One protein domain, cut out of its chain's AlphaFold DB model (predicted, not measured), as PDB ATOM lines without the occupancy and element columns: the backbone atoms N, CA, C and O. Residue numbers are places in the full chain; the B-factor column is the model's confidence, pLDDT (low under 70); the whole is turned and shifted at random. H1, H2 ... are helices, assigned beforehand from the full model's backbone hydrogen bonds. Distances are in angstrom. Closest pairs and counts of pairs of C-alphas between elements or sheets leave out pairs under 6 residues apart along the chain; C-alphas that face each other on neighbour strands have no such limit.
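What this domain is: This is residues 2 to 46 of the 156 residues of the protein "DUF1847 domain-containing protein" of Methanomicrobia archaeon (UniProt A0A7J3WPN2). With little regular structure, the printed part is a long winding stretch without named elements, residues 2 to 28, followed by the short helix H1 and then H2, whose residues 39 to 45 stick out as an arm with Glu 46. Residues 15 to 20 stick out as a loop. There are 45 residues with two named helices, H1 then H2, and no named strand; the class is all helix, though named elements hold only 16 residues. It is only just compact, close to loose, with a radius of gyration of the C-alphas of 11.1 A and spans of 31 by 24 by 18 A.

How they stand to each other: H1, residues 29 to 32, and H2, residues 34 to 45, are close but not clearly touching; their closest C-alphas, Met 30 and Phe 37, are 6.2 A apart. Every O i to N i+4 pair in H2 is within hydrogen-bond range; H1 is too short for such a pair.

Where its parts are: H1 begins at C-alpha 29 (6.135, 48.077, -12.956). H2, 17.2 A long from first to last C-alpha, ends at C-alpha 45 (-7.544, 58.547, -2.514).

The domain as a whole: The farthest C-alphas, Ser 10 and Glu 46, are 31.3 A apart. The printed part has no cut, and H1 to H2 is a tight link. No printed residue is under 70 in pLDDT.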
ATOM      1  N   SER A   2       9.364  44.718 -22.021       72.31
ATOM      2  CA  SER A   2       9.846  44.127 -20.768       72.31
ATOM      3  C   SER A   2       8.713  43.327 -20.120       72.31
ATOM      4  O   SER A   2       7.595  43.822 -20.004       72.31
ATOM      5  N   THR A   3       8.971  42.074 -19.741       88.62
ATOM      6  CA  THR A   3       7.949  41.221 -19.111       88.62
ATOM      7  C   THR A   3       7.825  41.579 -17.630       88.62
ATOM      8  O   THR A   3       8.803  41.480 -16.887       88.62
ATOM      9  N   LEU A   4       6.627  41.969 -17.188       91.88
ATOM     10  CA  LEU A   4       6.345  42.293 -15.785       91.88
ATOM     11  C   LEU A   4       6.260  41.011 -14.948       91.88
ATOM     12  O   LEU A   4       5.438  40.145 -15.236       91.88
ATOM     13  N   ARG A   5       7.118  40.875 -13.926       90.69
ATOM     14  CA  ARG A   5       7.242  39.658 -13.096       90.69
ATOM     15  C   ARG A   5       7.443  39.979 -11.614       90.69
ATOM     16  O   ARG A   5       8.486  39.674 -11.038       90.69
ATOM     17  N   CYS A   6       6.441  40.592 -10.978       92.56
ATOM     18  CA  CYS A   6       6.471  40.845  -9.529       92.56
ATOM     19  C   CYS A   6       6.602  39.552  -8.704       92.56
ATOM     20  O   CYS A   6       7.162  39.588  -7.615       92.56
ATOM     21  N   ASP A   7       6.174  38.405  -9.244       91.94
ATOM     22  CA  ASP A   7       6.355  37.073  -8.646       91.94
ATOM     23  C   ASP A   7       7.827  36.647  -8.517       91.94
ATOM     24  O   ASP A   7       8.143  35.694  -7.806       91.94
ATOM     25  N   LYS A   8       8.733  37.335  -9.220       89.56
ATOM     26  CA  LYS A   8      10.187  37.145  -9.143       89.56
ATOM     27  C   LYS A   8      10.896  38.303  -8.441       89.56
ATOM     28  O   LYS A   8      12.122  38.352  -8.454       89.56
ATOM     29  N   CYS A   9      10.154  39.233  -7.837       90.12
ATOM     30  CA  CYS A   9      10.745  40.319  -7.065       90.12
ATOM     31  C   CYS A   9      11.413  39.754  -5.806       90.12
ATOM     32  O   CYS A   9      10.765  39.107  -4.988       90.12
ATOM     33  N   SER A  10      12.710  40.002  -5.644       84.75
ATOM     34  CA  SER A  10      13.488  39.475  -4.520       84.75
ATOM     35  C   SER A  10      13.274  40.232  -3.207       84.75
ATOM     36  O   SER A  10      13.517  39.667  -2.146       84.75
ATOM     37  N   GLY A  11      12.846  41.497  -3.268       85.56
ATOM     38  CA  GLY A  11      12.871  42.394  -2.106       85.56
ATOM     39  C   GLY A  11      11.533  42.999  -1.694       85.56
ATOM     40  O   GLY A  11      11.473  43.597  -0.627       85.56
ATOM     41  N   TYR A  12      10.480  42.881  -2.515       87.50
ATOM     42  CA  TYR A  12       9.178  43.523  -2.272       87.50
ATOM     43  C   TYR A  12       9.314  44.976  -1.779       87.50
ATOM     44  O   TYR A  12       8.678  45.391  -0.814       87.50
ATOM     45  N   TYR A  13      10.170  45.756  -2.447       88.25
ATOM     46  CA  TYR A  13      10.575  47.103  -2.018       88.25
ATOM     47  C   TYR A  13       9.406  48.089  -1.862       88.25
ATOM     48  O   TYR A  13       9.512  49.075  -1.141       88.25
ATOM     49  N   CYS A  14       8.270  47.812  -2.504       90.19
ATOM     50  CA  CYS A  14       7.032  48.571  -2.355       90.19
ATOM     51  C   CYS A  14       6.306  48.339  -1.014       90.19
ATOM     52  O   CYS A  14       5.502  49.174  -0.615       90.19
ATOM     53  N   PHE A  15       6.573  47.234  -0.312       86.31
ATOM     54  CA  PHE A  15       5.898  46.868   0.939       86.31
ATOM     55  C   PHE A  15       6.570  47.470   2.181       86.31
ATOM     56  O   PHE A  15       5.903  47.795   3.158       86.31
ATOM     57  N   ALA A  16       7.892  47.643   2.152       74.56
ATOM     58  CA  ALA A  16       8.695  47.970   3.331       74.56
ATOM     59  C   ALA A  16       8.604  49.443   3.799       74.56
ATOM     60  O   ALA A  16       9.321  49.843   4.715       74.56
ATOM     61  N   GLY A  17       7.732  50.259   3.190       78.44
ATOM     62  CA  GLY A  17       7.506  51.661   3.572       78.44
ATOM     63  C   GLY A  17       8.694  52.600   3.316       78.44
ATOM     64  O   GLY A  17       8.638  53.771   3.673       78.44
ATOM     65  N   ASN A  18       9.759  52.102   2.689       79.50
ATOM     66  CA  ASN A  18      11.009  52.802   2.402       79.50
ATOM     67  C   ASN A  18      11.348  52.728   0.904       79.50
ATOM     68  O   ASN A  18      12.485  52.428   0.537       79.50
ATOM     69  N   TRP A  19      10.338  52.960   0.056       86.50
ATOM     70  CA  TRP A  19      10.462  52.905  -1.400       86.50
ATOM     71  C   TRP A  19      11.687  53.686  -1.886       86.50
ATOM     72  O   TRP A  19      11.847  54.869  -1.588       86.50
ATOM     73  N   ASP A  20      12.534  52.997  -2.640       87.88
ATOM     74  CA  ASP A  20      13.753  53.527  -3.227       87.88
ATOM     75  C   ASP A  20      13.878  52.939  -4.630       87.88
ATOM     76  O   ASP A  20      14.116  51.740  -4.802       87.88
ATOM     77  N   GLU A  21      13.687  53.792  -5.632       88.69
ATOM     78  CA  GLU A  21      13.714  53.416  -7.044       88.69
ATOM     79  C   GLU A  21      15.039  52.766  -7.442       88.69
ATOM     80  O   GLU A  21      15.044  51.837  -8.245       88.69
ATOM     81  N   SER A  22      16.151  53.172  -6.815       89.81
ATOM     82  CA  SER A  22      17.477  52.613  -7.100       89.81
ATOM     83  C   SER A  22      17.637  51.160  -6.644       89.81
ATOM     84  O   SER A  22      18.510  50.448  -7.140       89.81
ATOM     85  N   LYS A  23      16.799  50.708  -5.701       88.88
ATOM     86  CA  LYS A  23      16.797  49.327  -5.196       88.88
ATOM     87  C   LYS A  23      15.826  48.425  -5.950       88.88
ATOM     88  O   LYS A  23      15.943  47.201  -5.869       88.88
ATOM     89  N   ALA A  24      14.848  49.005  -6.642       89.75
ATOM     90  CA  ALA A  24      13.862  48.238  -7.381       89.75
ATOM     91  C   ALA A  24      14.503  47.564  -8.611       89.75
ATOM     92  O   ALA A  24      15.400  48.126  -9.237       89.75
ATOM     93  N   PRO A  25      14.072  46.342  -8.974       90.12
ATOM     94  CA  PRO A  25      14.600  45.671 -10.156       90.12
ATOM     95  C   PRO A  25      14.191  46.427 -11.428       90.12
ATOM     96  O   PRO A  25      13.114  47.018 -11.477       90.12
ATOM     97  N   GLU A  26      14.997  46.335 -12.489       89.94
ATOM     98  CA  GLU A  26      14.748  47.033 -13.765       89.94
ATOM     99  C   GLU A  26      13.372  46.717 -14.381       89.94
ATOM    100  O   GLU A  26      12.788  47.541 -15.080       89.94
ATOM    101  N   ASN A  27      12.819  45.529 -14.108       91.56
ATOM    102  CA  ASN A  27      11.495  45.116 -14.575       91.56
ATOM    103  C   ASN A  27      10.346  45.480 -13.612       91.56
ATOM    104  O   ASN A  27       9.242  44.940 -13.741       91.56
ATOM    105  N   CYS A  28      10.590  46.357 -12.635       92.69
ATOM    106  CA  CYS A  28       9.570  46.826 -11.708       92.69
ATOM    107  C   CYS A  28       8.498  47.645 -12.452       92.69
ATOM    108  O   CYS A  28       8.832  48.647 -13.090       92.69
ATOM    109  N   PRO A  29       7.201  47.301 -12.325       93.94
ATOM    110  CA  PRO A  29       6.135  48.077 -12.956       93.94
ATOM    111  C   PRO A  29       6.123  49.556 -12.544       93.94
ATOM    112  O   PRO A  29       5.827  50.406 -13.378       93.94
ATOM    113  N   MET A  30       6.470  49.863 -11.286       92.94
ATOM    114  CA  MET A  30       6.494  51.237 -10.762       92.94
ATOM    115  C   MET A  30       7.595  52.098 -11.399       92.94
ATOM    116  O   MET A  30       7.411  53.306 -11.494       92.94
ATOM    117  N   LEU A  31       8.693  51.492 -11.875       92.75
ATOM    118  CA  LEU A  31       9.754  52.193 -12.615       92.75
ATOM    119  C   LEU A  31       9.447  52.316 -14.108       92.75
ATOM    120  O   LEU A  31       9.743  53.332 -14.725       92.75
ATOM    121  N   LEU A  32       8.872  51.266 -14.702       94.00
ATOM    122  CA  LEU A  32       8.584  51.230 -16.137       94.00
ATOM    123  C   LEU A  32       7.383  52.102 -16.522       94.00
ATOM    124  O   LEU A  32       7.316  52.587 -17.650       94.00
ATOM    125  N   TYR A  33       6.431  52.286 -15.601       94.81
ATOM    126  CA  TYR A  33       5.181  53.006 -15.846       94.81
ATOM    127  C   TYR A  33       4.841  54.001 -14.721       94.81
ATOM    128  O   TYR A  33       3.749  53.920 -14.148       94.81
ATOM    129  N   PRO A  34       5.734  54.954 -14.394       93.81
ATOM    130  CA  PRO A  34       5.565  55.845 -13.244       93.81
ATOM    131  C   PRO A  34       4.261  56.652 -13.312       93.81
ATOM    132  O   PRO A  34       3.545  56.746 -12.320       93.81
ATOM    133  N   GLU A  35       3.879  57.124 -14.503       96.69
ATOM    134  CA  GLU A  35       2.637  57.883 -14.717       96.69
ATOM    135  C   GLU A  35       1.368  57.069 -14.414       96.69
ATOM    136  O   GLU A  35       0.393  57.589 -13.870       96.69
ATOM    137  N   ILE A  36       1.375  55.761 -14.712       96.38
ATOM    138  CA  ILE A  36       0.238  54.877 -14.408       96.38
ATOM    139  C   ILE A  36       0.082  54.739 -12.893       96.38
ATOM    140  O   ILE A  36      -1.036  54.803 -12.384       96.38
ATOM    141  N   PHE A  37       1.189  54.568 -12.167       94.19
ATOM    142  CA  PHE A  37       1.162  54.424 -10.712       94.19
ATOM    143  C   PHE A  37       0.883  55.745  -9.990       94.19
ATOM    144  O   PHE A  37       0.194  55.723  -8.972       94.19
ATOM    145  N   ALA A  38       1.328  56.884 -10.531       94.19
ATOM    146  CA  ALA A  38       0.936  58.205 -10.045       94.19
ATOM    147  C   ALA A  38      -0.585  58.401 -10.170       94.19
ATOM    148  O   ALA A  38      -1.261  58.639  -9.171       94.19
ATOM    149  N   CYS A  39      -1.144  58.151 -11.358       96.50
ATOM    150  CA  CYS A  39      -2.590  58.195 -11.584       96.50
ATOM    151  C   CYS A  39      -3.351  57.210 -10.675       96.50
ATOM    152  O   CYS A  39      -4.349  57.572 -10.053       96.50
ATOM    153  N   ALA A  40      -2.878  55.968 -10.539       95.75
ATOM    154  CA  ALA A  40      -3.507  54.977  -9.666       95.75
ATOM    155  C   ALA A  40      -3.478  55.390  -8.184       95.75
ATOM    156  O   ALA A  40      -4.451  55.150  -7.466       95.75
ATOM    157  N   ARG A  41      -2.393  56.031  -7.731       93.69
ATOM    158  CA  ARG A  41      -2.275  56.564  -6.371       93.69
ATOM    159  C   ARG A  41      -3.321  57.642  -6.122       93.69
ATOM    160  O   ARG A  41      -4.038  57.536  -5.130       93.69
ATOM    161  N   ASP A  42      -3.462  58.608  -7.019       96.00
ATOM    162  CA  ASP A  42      -4.459  59.675  -6.870       96.00
ATOM    163  C   ASP A  42      -5.877  59.096  -6.846       96.00
ATOM    164  O   ASP A  42      -6.662  59.391  -5.942       96.00
ATOM    165  N   ARG A  43      -6.169  58.150  -7.749       96.69
ATOM    166  CA  ARG A  43      -7.455  57.437  -7.776       96.69
ATOM    167  C   ARG A  43      -7.733  56.652  -6.496       96.69
ATOM    168  O   ARG A  43      -8.885  56.532  -6.092       96.69
ATOM    169  N   SER A  44      -6.704  56.117  -5.837       94.62
ATOM    170  CA  SER A  44      -6.867  55.372  -4.579       94.62
ATOM    171  C   SER A  44      -7.317  56.247  -3.405       94.62
ATOM    172  O   SER A  44      -7.863  55.728  -2.429       94.62
ATOM    173  N   LEU A  45      -7.117  57.565  -3.508       96.00
ATOM    174  CA  LEU A  45      -7.544  58.547  -2.514       96.00
ATOM    175  C   LEU A  45      -8.975  59.046  -2.751       96.00
ATOM    176  O   LEU A  45      -9.549  59.659  -1.849       96.00
ATOM    177  N   GLU A  46      -9.564  58.765  -3.918       98.06
ATOM    178  CA  GLU A  46     -10.960  59.091  -4.209       98.06
ATOM    179  C   GLU A  46     -11.905  58.385  -3.227       98.06
ATOM    180  O   GLU A  46     -11.734  57.207  -2.905       98.06
TER     181      GLU A  46